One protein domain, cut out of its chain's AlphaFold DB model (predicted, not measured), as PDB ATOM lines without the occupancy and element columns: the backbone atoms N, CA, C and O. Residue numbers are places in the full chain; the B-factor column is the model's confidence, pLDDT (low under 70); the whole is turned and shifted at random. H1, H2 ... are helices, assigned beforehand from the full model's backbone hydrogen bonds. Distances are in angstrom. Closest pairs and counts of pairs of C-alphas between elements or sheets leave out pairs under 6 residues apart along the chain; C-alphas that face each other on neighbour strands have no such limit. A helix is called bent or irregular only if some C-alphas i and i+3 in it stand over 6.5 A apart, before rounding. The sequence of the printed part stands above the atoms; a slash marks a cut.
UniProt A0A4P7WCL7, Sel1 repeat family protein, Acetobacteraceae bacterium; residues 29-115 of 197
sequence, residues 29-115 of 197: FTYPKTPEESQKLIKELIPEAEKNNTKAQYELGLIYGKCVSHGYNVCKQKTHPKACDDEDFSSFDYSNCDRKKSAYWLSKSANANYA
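Overview. This is residues 29 to 115 of the 197 residues of the protein "Sel1 repeat family protein" of Acetobacteraceae bacterium (UniProt A0A4P7WCL7). Three longer helices lie side by side in a splayed row, H1, H2, H5, with H2 in the middle; from one end of this row a long, open loop, residues 66 to 98, reaches out and folds back, with the short helices H3 and H4 in it. The loop makes much of the length. The printed part has 87 residues with five named helices, H1 to H5 in chain order, and no named strand: all helix. It is loose, with a radius of gyration of the C-alphas of 15.1 A, and elongated, spanning 45 by 23 by 18 A.

Arrangement. H1, residues 35 to 50, touches H2, residues 54 to 65, closest at the C-alphas of Ala 49 and Gln 57, 4.8 A; this helical hairpin runs opposite ways at a steep tilt of 37 degrees, only just steep. H2 touches H5, residues 99 to 111, closest at the C-alphas of Gly 61 and Ser 102, 4.1 A, opposite ways at a shallow tilt of 23 degrees. H1 and H5 are only just apart, closest 8.1 A. H3, residues 72 to 75, and H4, residues 81 to 84, touch only at the corner, closest at the C-alphas of Cys 75 and Cys 84, 6.2 A. Every O i to N i+4 pair is within hydrogen-bond range in H2 and H5, and 10 of 12 in H1; H3 and H4 are too short for such a pair.

Along the chain. H1 begins at C-alpha 35 (118.028, -28.710, -11.687) and is 22.3 A long, with a kink of 33 degrees near residue 44; it is only just irregular, C-alphas 44 and 47 being 6.7 A apart. H2 is 16.2 A long. H5 is 17.8 A long and ends at C-alpha 111 (118.717, -3.276, 1.455).

Size, cuts and confidence. The two C-alphas farthest apart, of Lys 51 and Lys 82, are 45.9 A apart. The printed part has no cut; the link from H4 to H5 is long, 14 residues. pLDDT is under 70 at residues 29 to 35 and 67 to 96.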
ATOM      1  N   PHE A  29     129.450 -15.293 -11.206       55.66
ATOM      2  CA  PHE A  29     128.284 -16.193 -11.047       55.66
ATOM      3  C   PHE A  29     128.003 -17.058 -12.281       55.66
ATOM      4  O   PHE A  29     127.300 -16.650 -13.206       55.66
ATOM      5  N   THR A  30     128.513 -18.293 -12.283       60.69
ATOM      6  CA  THR A  30     128.086 -19.301 -13.260       60.69
ATOM      7  C   THR A  30     126.702 -19.806 -12.882       60.69
ATOM      8  O   THR A  30     126.547 -20.532 -11.901       60.69
ATOM      9  N   TYR A  31     125.690 -19.427 -13.663       63.72
ATOM     10  CA  TYR A  31     124.335 -19.921 -13.449       63.72
ATOM     11  C   TYR A  31     124.299 -21.453 -13.508       63.72
ATOM     12  O   TYR A  31     124.865 -22.024 -14.448       63.72
ATOM     13  N   PRO A  32     123.571 -22.112 -12.587       66.81
ATOM     14  CA  PRO A  32     123.346 -23.543 -12.693       66.81
ATOM     15  C   PRO A  32     122.605 -23.837 -14.002       66.81
ATOM     16  O   PRO A  32     121.638 -23.149 -14.380       66.81
ATOM     17  N   LYS A  33     123.123 -24.826 -14.727       65.69
ATOM     18  CA  LYS A  33     122.620 -25.285 -16.022       65.69
ATOM     19  C   LYS A  33     121.578 -26.379 -15.838       65.69
ATOM     20  O   LYS A  33     120.693 -26.483 -16.681       65.69
ATOM     21  N   THR A  34     121.653 -27.133 -14.739       67.12
ATOM     22  CA  THR A  34     120.701 -28.208 -14.425       67.12
ATOM     23  C   THR A  34     119.908 -27.959 -13.130       67.12
ATOM     24  O   THR A  34     120.288 -27.125 -12.291       67.12
ATOM     25  N   PRO A  35     118.788 -28.680 -12.940       69.38
ATOM     26  CA  PRO A  35     118.028 -28.710 -11.687       69.38
ATOM     27  C   PRO A  35     118.858 -29.105 -10.471       69.38
ATOM     28  O   PRO A  35     118.766 -28.480  -9.416       69.38
ATOM     29  N   GLU A  36     119.685 -30.134 -10.622       74.25
ATOM     30  CA  GLU A  36     120.495 -30.712  -9.555       74.25
ATOM     31  C   GLU A  36     121.581 -29.730  -9.124       74.25
ATOM     32  O   GLU A  36     121.791 -29.527  -7.929       74.25
ATOM     33  N   GLU A  37     122.218 -29.060 -10.091       76.75
ATOM     34  CA  GLU A  37     123.159 -27.971  -9.826       76.75
ATOM     35  C   GLU A  37     122.475 -26.822  -9.082       76.75
ATOM     36  O   GLU A  37     123.020 -26.304  -8.110       76.75
ATOM     37  N   SER A  38     121.251 -26.465  -9.487       77.94
ATOM     38  CA  SER A  38     120.470 -25.417  -8.823       77.94
ATOM     39  C   SER A  38     120.142 -25.797  -7.379       77.94
ATOM     40  O   SER A  38     120.345 -24.998  -6.471       77.94
ATOM     41  N   GLN A  39     119.680 -27.027  -7.135       81.44
ATOM     42  CA  GLN A  39     119.349 -27.505  -5.791       81.44
ATOM     43  C   GLN A  39     120.580 -27.619  -4.893       81.44
ATOM     44  O   GLN A  39     120.513 -27.275  -3.711       81.44
ATOM     45  N   LYS A  40     121.704 -28.096  -5.436       86.00
ATOM     46  CA  LYS A  40     122.981 -28.150  -4.719       86.00
ATOM     47  C   LYS A  40     123.425 -26.743  -4.319       86.00
ATOM     48  O   LYS A  40     123.673 -26.503  -3.140       86.00
ATOM     49  N   LEU A  41     123.416 -25.811  -5.268       86.12
ATOM     50  CA  LEU A  41     123.806 -24.427  -5.029       86.12
ATOM     51  C   LEU A  41     122.875 -23.732  -4.025       86.12
ATOM     52  O   LEU A  41     123.344 -23.037  -3.132       86.12
ATOM     53  N   ILE A  42     121.559 -23.970  -4.084       88.94
ATOM     54  CA  ILE A  42     120.615 -23.452  -3.077       88.94
ATOM     55  C   ILE A  42     120.984 -23.946  -1.669       88.94
ATOM     56  O   ILE A  42     120.980 -23.150  -0.730       88.94
ATOM     57  N   LYS A  43     121.310 -25.236  -1.506       91.69
ATOM     58  CA  LYS A  43     121.703 -25.806  -0.203       91.69
ATOM     59  C   LYS A  43     122.986 -25.175   0.341       91.69
ATOM     60  O   LYS A  43     123.089 -24.991   1.549       91.69
ATOM     61  N   GLU A  44     123.928 -24.840  -0.534       92.94
ATOM     62  CA  GLU A  44     125.187 -24.177  -0.175       92.94
ATOM     63  C   GLU A  44     124.971 -22.697   0.185       92.94
ATOM     64  O   GLU A  44     125.507 -22.218   1.182       92.94
ATOM     65  N   LEU A  45     124.129 -21.982  -0.567       92.62
ATOM     66  CA  LEU A  45     123.932 -20.541  -0.398       92.62
ATOM     67  C   LEU A  45     123.020 -20.158   0.776       92.62
ATOM     68  O   LEU A  45     123.200 -19.081   1.344       92.62
ATOM     69  N   ILE A  46     122.041 -20.992   1.156       95.38
ATOM     70  CA  ILE A  46     121.129 -20.708   2.284       95.38
ATOM     71  C   ILE A  46     121.880 -20.336   3.578       95.38
ATOM     72  O   ILE A  46     121.627 -19.241   4.091       95.38
ATOM     73  N   PRO A  47     122.810 -21.157   4.106       97.38
ATOM     74  CA  PRO A  47     123.478 -20.842   5.369       97.38
ATOM     75  C   PRO A  47     124.329 -19.568   5.295       97.38
ATOM     76  O   PRO A  47     124.492 -18.876   6.299       97.38
ATOM     77  N   GLU A  48     124.873 -19.222   4.126       96.38
ATOM     78  CA  GLU A  48     125.598 -17.961   3.942       96.38
ATOM     79  C   GLU A  48     124.654 -16.759   3.884       96.38
ATOM     80  O   GLU A  48     124.890 -15.735   4.530       96.38
ATOM     81  N   ALA A  49     123.560 -16.881   3.135       95.00
ATOM     82  CA  ALA A  49     122.564 -15.832   2.991       95.00
ATOM     83  C   ALA A  49     121.874 -15.503   4.327       95.00
ATOM     84  O   ALA A  49     121.563 -14.336   4.594       95.00
ATOM     85  N   GLU A  50     121.678 -16.509   5.183       96.19
ATOM     86  CA  GLU A  50     121.186 -16.357   6.558       96.19
ATOM     87  C   GLU A  50     122.176 -15.613   7.463       96.19
ATOM     88  O   GLU A  50     121.753 -14.846   8.327       96.19
ATOM     89  N   LYS A  51     123.484 -15.727   7.201       96.50
ATOM     90  CA  LYS A  51     124.546 -14.936   7.854       96.50
ATOM     91  C   LYS A  51     124.707 -13.531   7.261       96.50
ATOM     92  O   LYS A  51     125.738 -12.892   7.454       96.50
ATOM     93  N   ASN A  52     123.695 -13.037   6.546       94.19
ATOM     94  CA  ASN A  52     123.701 -11.746   5.856       94.19
ATOM     95  C   ASN A  52     124.797 -11.597   4.789       94.19
ATOM     96  O   ASN A  52     125.195 -10.476   4.477       94.19
ATOM     97  N   ASN A  53     125.261 -12.698   4.182       96.25
ATOM     98  CA  ASN A  53     126.091 -12.601   2.984       96.25
ATOM     99  C   ASN A  53     125.252 -12.031   1.831       96.25
ATOM    100  O   ASN A  53     124.442 -12.719   1.209       96.25
ATOM    101  N   THR A  54     125.469 -10.753   1.539       93.62
ATOM    102  CA  THR A  54     124.749  -9.982   0.525       93.62
ATOM    103  C   THR A  54     124.830 -10.590  -0.876       93.62
ATOM    104  O   THR A  54     123.852 -10.534  -1.630       93.62
ATOM    105  N   LYS A  55     125.974 -11.191  -1.227       91.50
ATOM    106  CA  LYS A  55     126.178 -11.838  -2.526       91.50
ATOM    107  C   LYS A  55     125.404 -13.153  -2.599       91.50
ATOM    108  O   LYS A  55     124.662 -13.351  -3.552       91.50
ATOM    109  N   ALA A  56     125.464 -13.977  -1.553       93.50
ATOM    110  CA  ALA A  56     124.674 -15.209  -1.482       93.50
ATOM    111  C   ALA A  56     123.161 -14.927  -1.533       93.50
ATOM    112  O   ALA A  56     122.413 -15.625  -2.214       93.50
ATOM    113  N   GLN A  57     122.698 -13.857  -0.877       96.44
ATOM    114  CA  GLN A  57     121.307 -13.398  -0.975       96.44
ATOM    115  C   GLN A  57     120.935 -12.986  -2.407       96.44
ATOM    116  O   GLN A  57     119.868 -13.350  -2.898       96.44
ATOM    117  N   TYR A  58     121.805 -12.251  -3.100       92.50
ATOM    118  CA  TYR A  58     121.582 -11.896  -4.502       92.50
ATOM    119  C   TYR A  58     121.479 -13.140  -5.393       92.50
ATOM    120  O   TYR A  58     120.521 -13.275  -6.150       92.50
ATOM    121  N   GLU A  59     122.419 -14.073  -5.252       91.00
ATOM    122  CA  GLU A  59     122.482 -15.305  -6.042       91.00
ATOM    123  C   GLU A  59     121.277 -16.221  -5.792       91.00
ATOM    124  O   GLU A  59     120.653 -16.681  -6.746       91.00
ATOM    125  N   LEU A  60     120.855 -16.407  -4.535       91.38
ATOM    126  CA  LEU A  60     119.592 -17.090  -4.223       91.38
ATOM    127  C   LEU A  60     118.405 -16.393  -4.887       91.38
ATOM    128  O   LEU A  60     117.539 -17.045  -5.470       91.38
ATOM    129  N   GLY A  61     118.376 -15.064  -4.815       91.06
ATOM    130  CA  GLY A  61     117.379 -14.233  -5.471       91.06
ATOM    131  C   GLY A  61     117.266 -14.510  -6.972       91.06
ATOM    132  O   GLY A  61     116.159 -14.675  -7.490       91.06
ATOM    133  N   LEU A  62     118.410 -14.617  -7.652       87.06
ATOM    134  CA  LEU A  62     118.510 -14.953  -9.071       87.06
ATOM    135  C   LEU A  62     118.044 -16.379  -9.373       87.06
ATOM    136  O   LEU A  62     117.271 -16.572 -10.309       87.06
ATOM    137  N   ILE A  63     118.479 -17.365  -8.582       85.00
ATOM    138  CA  ILE A  63     118.112 -18.774  -8.786       85.00
ATOM    139  C   ILE A  63     116.598 -18.947  -8.652       85.00
ATOM    140  O   ILE A  63     115.963 -19.494  -9.551       85.00
ATOM    141  N   TYR A  64     115.999 -18.404  -7.587       86.25
ATOM    142  CA  TYR A  64     114.550 -18.458  -7.392       86.25
ATOM    143  C   TYR A  64     113.767 -17.633  -8.426       86.25
ATOM    144  O   TYR A  64     112.591 -17.897  -8.677       86.25
ATOM    145  N   GLY A  65     114.397 -16.604  -9.002       81.38
ATOM    146  CA  GLY A  65     113.789 -15.699  -9.978       81.38
ATOM    147  C   GLY A  65     113.887 -16.172 -11.427       81.38
ATOM    148  O   GLY A  65     113.205 -15.613 -12.290       81.38
ATOM    149  N   LYS A  66     114.714 -17.187 -11.714       74.69
ATOM    150  CA  LYS A  66     114.932 -17.734 -13.058       74.69
ATOM    151  C   LYS A  66     113.702 -18.523 -13.504       74.69
ATOM    152  O   LYS A  66     113.644 -19.742 -13.436       74.69
ATOM    153  N   CYS A  67     112.707 -17.803 -13.995       59.72
ATOM    154  CA  CYS A  67     111.600 -18.376 -14.740       59.72
ATOM    155  C   CYS A  67     111.894 -18.107 -16.226       59.72
ATOM    156  O   CYS A  67     111.996 -16.949 -16.635       59.72
ATOM    157  N   VAL A  68     112.069 -19.151 -17.042       48.97
ATOM    158  CA  VAL A  68     112.192 -18.994 -18.502       48.97
ATOM    159  C   VAL A  68     110.871 -18.402 -19.015       48.97
ATOM    160  O   VAL A  68     109.827 -19.051 -18.988       48.97
ATOM    161  N   SER A  69     110.865 -17.119 -19.390       41.69
ATOM    162  CA  SER A  69     109.639 -16.420 -19.783       41.69
ATOM    163  C   SER A  69     109.271 -16.710 -21.242       41.69
ATOM    164  O   SER A  69     109.966 -16.229 -22.132       41.69
ATOM    165  N   HIS A  70     108.174 -17.440 -21.474       35.88
ATOM    166  CA  HIS A  70     107.019 -17.025 -22.306       35.88
ATOM    167  C   HIS A  70     106.008 -18.164 -22.565       35.88
ATOM    168  O   HIS A  70     104.858 -17.864 -22.862       35.88
ATOM    169  N   GLY A  71     106.373 -19.444 -22.398       40.91
ATOM    170  CA  GLY A  71     105.451 -20.575 -22.642       40.91
ATOM    171  C   GLY A  71     104.622 -21.012 -21.423       40.91
ATOM    172  O   GLY A  71     103.438 -21.313 -21.524       40.91
ATOM    173  N   TYR A  72     105.208 -20.975 -20.225       39.47
ATOM    174  CA  TYR A  72     104.684 -21.717 -19.068       39.47
ATOM    175  C   TYR A  72     103.426 -21.122 -18.395       39.47
ATOM    176  O   TYR A  72     102.563 -21.860 -17.917       39.47
ATOM    177  N   ASN A  73     103.260 -19.792 -18.396       42.09
ATOM    178  CA  ASN A  73     102.044 -19.155 -17.859       42.09
ATOM    179  C   ASN A  73     100.803 -19.411 -18.732       42.09
ATOM    180  O   ASN A  73      99.685 -19.224 -18.253       42.09
ATOM    181  N   VAL A  74     100.993 -19.834 -19.986       43.62
ATOM    182  CA  VAL A  74      99.917 -20.278 -20.882       43.62
ATOM    183  C   VAL A  74      99.579 -21.749 -20.602       43.62
ATOM    184  O   VAL A  74      98.402 -22.084 -20.529       43.62
ATOM    185  N   CYS A  75     100.577 -22.593 -20.308       45.72
ATOM    186  CA  CYS A  75     100.397 -24.016 -19.977       45.72
ATOM    187  C   CYS A  75      99.678 -24.274 -18.637       45.72
ATOM    188  O   CYS A  75      98.955 -25.258 -18.503       45.72
ATOM    189  N   LYS A  76      99.860 -23.408 -17.628       40.25
ATOM    190  CA  LYS A  76      99.207 -23.549 -16.306       40.25
ATOM    191  C   LYS A  76      97.823 -22.897 -16.201       40.25
ATOM    192  O   LYS A  76      97.111 -23.150 -15.227       40.25
ATOM    193  N   GLN A  77      97.417 -22.068 -17.164       45.00
ATOM    194  CA  GLN A  77      96.037 -21.584 -17.235       45.00
ATOM    195  C   GLN A  77      95.173 -22.687 -17.861       45.00
ATOM    196  O   GLN A  77      95.460 -23.154 -18.957       45.00
ATOM    197  N   LYS A  78      94.089 -23.096 -17.180       48.22
ATOM    198  CA  LYS A  78      93.139 -24.150 -17.618       48.22
ATOM    199  C   LYS A  78      92.504 -23.920 -19.006       48.22
ATOM    200  O   LYS A  78      91.696 -24.728 -19.447       48.22
ATOM    201  N   THR A  79      92.814 -22.811 -19.669       45.72
ATOM    202  CA  THR A  79      92.195 -22.341 -20.906       45.72
ATOM    203  C   THR A  79      92.907 -22.800 -22.181       45.72
ATOM    204  O   THR A  79      92.279 -22.758 -23.236       45.72
ATOM    205  N   HIS A  80      94.161 -23.280 -22.129       40.94
ATOM    206  CA  HIS A  80      94.923 -23.628 -23.346       40.94
ATOM    207  C   HIS A  80      95.790 -24.903 -23.221       40.94
ATOM    208  O   HIS A  80      97.013 -24.826 -23.309       40.94
ATOM    209  N   PRO A  81      95.183 -26.098 -23.086       47.09
ATOM    210  CA  PRO A  81      95.920 -27.362 -22.953       47.09
ATOM    211  C   PRO A  81      96.761 -27.750 -24.187       47.09
ATOM    212  O   PRO A  81      97.739 -28.465 -24.037       47.09
ATOM    213  N   LYS A  82      96.431 -27.250 -25.389       47.09
ATOM    214  CA  LYS A  82      97.118 -27.602 -26.650       47.09
ATOM    215  C   LYS A  82      98.454 -26.887 -26.895       47.09
ATOM    216  O   LYS A  82      99.167 -27.251 -27.815       47.09
ATOM    217  N   ALA A  83      98.802 -25.870 -26.103       45.91
ATOM    218  CA  ALA A  83     100.107 -25.199 -26.214       45.91
ATOM    219  C   ALA A  83     101.263 -26.046 -25.639       45.91
ATOM    220  O   ALA A  83     102.420 -25.651 -25.730       45.91
ATOM    221  N   CYS A  84     100.939 -27.179 -25.012       48.31
ATOM    222  CA  CYS A  84     101.884 -28.095 -24.381       48.31
ATOM    223  C   CYS A  84     102.342 -29.232 -25.312       48.31
ATOM    224  O   CYS A  84     103.242 -29.973 -24.928       48.31
ATOM    225  N   ASP A  85     101.719 -29.374 -26.488       44.31
ATOM    226  CA  ASP A  85     101.934 -30.502 -27.408       44.31
ATOM    227  C   ASP A  85     102.973 -30.190 -28.505       44.31
ATOM    228  O   ASP A  85     103.380 -31.088 -29.237       44.31
ATOM    229  N   ASP A  86     103.429 -28.935 -28.604       44.16
ATOM    230  CA  ASP A  86     104.531 -28.555 -29.489       44.16
ATOM    231  C   ASP A  86     105.868 -28.864 -28.783       44.16
ATOM    232  O   ASP A  86     106.253 -28.238 -27.789       44.16
ATOM    233  N   GLU A  87     106.545 -29.896 -29.279       45.06
ATOM    234  CA  GLU A  87     107.804 -30.467 -28.793       45.06
ATOM    235  C   GLU A  87     108.947 -29.429 -28.689       45.06
ATOM    236  O   GLU A  87     109.641 -29.205 -29.670       45.06
ATOM    237  N   ASP A  88     109.155 -28.802 -27.517       47.19
ATOM    238  CA  ASP A  88     110.489 -28.374 -27.000       47.19
ATOM    239  C   ASP A  88     110.465 -27.773 -25.564       47.19
ATOM    240  O   ASP A  88     111.453 -27.225 -25.078       47.19
ATOM    241  N   PHE A  89     109.331 -27.793 -24.848       47.44
ATOM    242  CA  PHE A  89     109.213 -27.121 -23.535       47.44
ATOM    243  C   PHE A  89     109.383 -28.034 -22.308       47.44
ATOM    244  O   PHE A  89     109.473 -27.527 -21.188       47.44
ATOM    245  N   SER A  90     109.468 -29.356 -22.490       43.31
ATOM    246  CA  SER A  90     109.614 -30.355 -21.413       43.31
ATOM    247  C   SER A  90     111.026 -30.438 -20.809       43.31
ATOM    248  O   SER A  90     111.202 -31.034 -19.750       43.31
ATOM    249  N   SER A  91     112.020 -29.824 -21.460       45.94
ATOM    250  CA  SER A  91     113.434 -29.794 -21.049       45.94
ATOM    251  C   SER A  91     113.746 -28.721 -19.992       45.94
ATOM    252  O   SER A  91     114.713 -28.828 -19.236       45.94
ATOM    253  N   PHE A  92     112.915 -27.680 -19.895       45.84
ATOM    254  CA  PHE A  92     113.153 -26.573 -18.974       45.84
ATOM    255  C   PHE A  92     112.504 -26.864 -17.624       45.84
ATOM    256  O   PHE A  92     111.285 -26.812 -17.479       45.84
ATOM    257  N   ASP A  93     113.322 -27.174 -16.624       51.94
ATOM    258  CA  ASP A  93     112.848 -27.384 -15.264       51.94
ATOM    259  C   ASP A  93     112.498 -26.056 -14.575       51.94
ATOM    260  O   ASP A  93     113.323 -25.150 -14.428       51.94
ATOM    261  N   TYR A  94     111.253 -25.969 -14.118       53.72
ATOM    262  CA  TYR A  94     110.694 -24.837 -13.384       53.72
ATOM    263  C   TYR A  94     110.665 -25.076 -11.863       53.72
ATOM    264  O   TYR A  94     110.101 -24.251 -11.142       53.72
ATOM    265  N   SER A  95     111.241 -26.177 -11.357       59.94
ATOM    266  CA  SER A  95     111.131 -26.620  -9.954       59.94
ATOM    267  C   SER A  95     111.592 -25.585  -8.924       59.94
ATOM    268  O   SER A  95     111.064 -25.544  -7.814       59.94
ATOM    269  N   ASN A  96     112.527 -24.710  -9.305       63.34
ATOM    270  CA  ASN A  96     113.094 -23.694  -8.422       63.34
ATOM    271  C   ASN A  96     112.498 -22.289  -8.632       63.34
ATOM    272  O   ASN A  96     112.900 -21.368  -7.927       63.34
ATOM    273  N   CYS A  97     111.547 -22.093  -9.558       73.69
ATOM    274  CA  CYS A  97     110.893 -20.792  -9.763       73.69
ATOM    275  C   CYS A  97     109.967 -20.505  -8.565       73.69
ATOM    276  O   CYS A  97     108.886 -21.074  -8.424       73.69
ATOM    277  N   ASP A  98     110.410 -19.601  -7.693       84.94
ATOM    278  CA  ASP A  98     109.653 -19.104  -6.547       84.94
ATOM    279  C   ASP A  98     109.841 -17.587  -6.467       84.94
ATOM    280  O   ASP A  98     110.777 -17.058  -5.859       84.94
ATOM    281  N   ARG A  99     108.917 -16.853  -7.092       84.25
ATOM    282  CA  ARG A  99     108.987 -15.390  -7.152       84.25
ATOM    283  C   ARG A  99     108.902 -14.730  -5.775       84.25
ATOM    284  O   ARG A  99     109.416 -13.622  -5.620       84.25
ATOM    285  N   LYS A 100     108.286 -15.384  -4.778       90.50
ATOM    286  CA  LYS A 100     108.239 -14.884  -3.393       90.50
ATOM    287  C   LYS A 100     109.625 -14.959  -2.767       90.50
ATOM    288  O   LYS A 100     110.106 -13.953  -2.250       90.50
ATOM    289  N   LYS A 101     110.288 -16.117  -2.854       92.56
ATOM    290  CA  LYS A 101     111.661 -16.285  -2.350       92.56
ATOM    291  C   LYS A 101     112.656 -15.413  -3.104       92.56
ATOM    292  O   LYS A 101     113.512 -14.805  -2.471       92.56
ATOM    293  N   SER A 102     112.506 -15.291  -4.423       91.81
ATOM    294  CA  SER A 102     113.325 -14.392  -5.241       91.81
ATOM    295  C   SER A 102     113.234 -12.952  -4.742       91.81
ATOM    296  O   SER A 102     114.248 -12.361  -4.373       91.81
ATOM    297  N   ALA A 103     112.014 -12.412  -4.631       93.69
ATOM    298  CA  ALA A 103     111.803 -11.053  -4.149       93.69
ATOM    299  C   ALA A 103     112.306 -10.859  -2.713       93.69
ATOM    300  O   ALA A 103     112.902  -9.831  -2.405       93.69
ATOM    301  N   TYR A 104     112.112 -11.850  -1.840       96.50
ATOM    302  CA  TYR A 104     112.611 -11.813  -0.469       96.50
ATOM    303  C   TYR A 104     114.140 -11.684  -0.421       96.50
ATOM    304  O   TYR A 104     114.653 -10.735   0.175       96.50
ATOM    305  N   TRP A 105     114.871 -12.580  -1.086       96.81
ATOM    306  CA  TRP A 105     116.333 -12.577  -1.048       96.81
ATOM    307  C   TRP A 105     116.945 -11.379  -1.781       96.81
ATOM    308  O   TRP A 105     117.855 -10.739  -1.248       96.81
ATOM    309  N   LEU A 106     116.381 -10.989  -2.930       95.62
ATOM    310  CA  LEU A 106     116.781  -9.767  -3.630       95.62
ATOM    311  C   LEU A 106     116.535  -8.520  -2.783       95.62
ATOM    312  O   LEU A 106     117.391  -7.642  -2.746       95.62
ATOM    313  N   SER A 107     115.416  -8.446  -2.054       97.62
ATOM    314  CA  SER A 107     115.142  -7.296  -1.189       97.62
ATOM    315  C   SER A 107     116.148  -7.182  -0.044       97.62
ATOM    316  O   SER A 107     116.592  -6.076   0.257       97.62
ATOM    317  N   LYS A 108     116.567  -8.304   0.559       98.06
ATOM    318  CA  LYS A 108     117.611  -8.305   1.591       98.06
ATOM    319  C   LYS A 108     118.947  -7.814   1.036       98.06
ATOM    320  O   LYS A 108     119.531  -6.899   1.608       98.06
ATOM    321  N   SER A 109     119.361  -8.345  -0.113       96.31
ATOM    322  CA  SER A 109     120.608  -7.940  -0.767       96.31
ATOM    323  C   SER A 109     120.590  -6.463  -1.191       96.31
ATOM    324  O   SER A 109     121.540  -5.719  -0.943       96.31
ATOM    325  N   ALA A 110     119.468  -5.992  -1.744       95.88
ATOM    326  CA  ALA A 110     119.281  -4.596  -2.128       95.88
ATOM    327  C   ALA A 110     119.298  -3.655  -0.913       95.88
ATOM    328  O   ALA A 110     119.913  -2.595  -0.965       95.88
ATOM    329  N   ASN A 111     118.679  -4.047   0.206       97.00
ATOM    330  CA  ASN A 111     118.717  -3.276   1.455       97.00
ATOM    331  C   ASN A 111     120.117  -3.235   2.091       97.00
ATOM    332  O   ASN A 111     120.408  -2.317   2.853       97.00
ATOM    333  N   ALA A 112     120.992  -4.186   1.756       95.56
ATOM    334  CA  ALA A 112     122.415  -4.160   2.092       95.56
ATOM    335  C   ALA A 112     123.257  -3.354   1.077       95.56
ATOM    336  O   ALA A 112     124.481  -3.480   1.045       95.56
ATOM    337  N   ASN A 113     122.615  -2.512   0.259       93.75
ATOM    338  CA  ASN A 113     123.227  -1.644  -0.744       93.75
ATOM    339  C   ASN A 113     123.998  -2.402  -1.840       93.75
ATOM    340  O   ASN A 113     125.013  -1.917  -2.353       93.75
ATOM    341  N   TYR A 114     123.526  -3.581  -2.247       91.69
ATOM    342  CA  TYR A 114     124.104  -4.285  -3.389       91.69
ATOM    343  C   TYR A 114     123.486  -3.814  -4.700       91.69
ATOM    344  O   TYR A 114     122.344  -4.145  -5.011       91.69
ATOM    345  N   ALA A 115     124.254  -3.056  -5.485       90.88
ATOM    346  CA  ALA A 115     123.756  -2.409  -6.699       90.88
ATOM    347  C   ALA A 115     123.064  -3.372  -7.689       90.88
ATOM    348  O   ALA A 115     121.956  -3.058  -8.123       90.88
TER     349      ALA A 115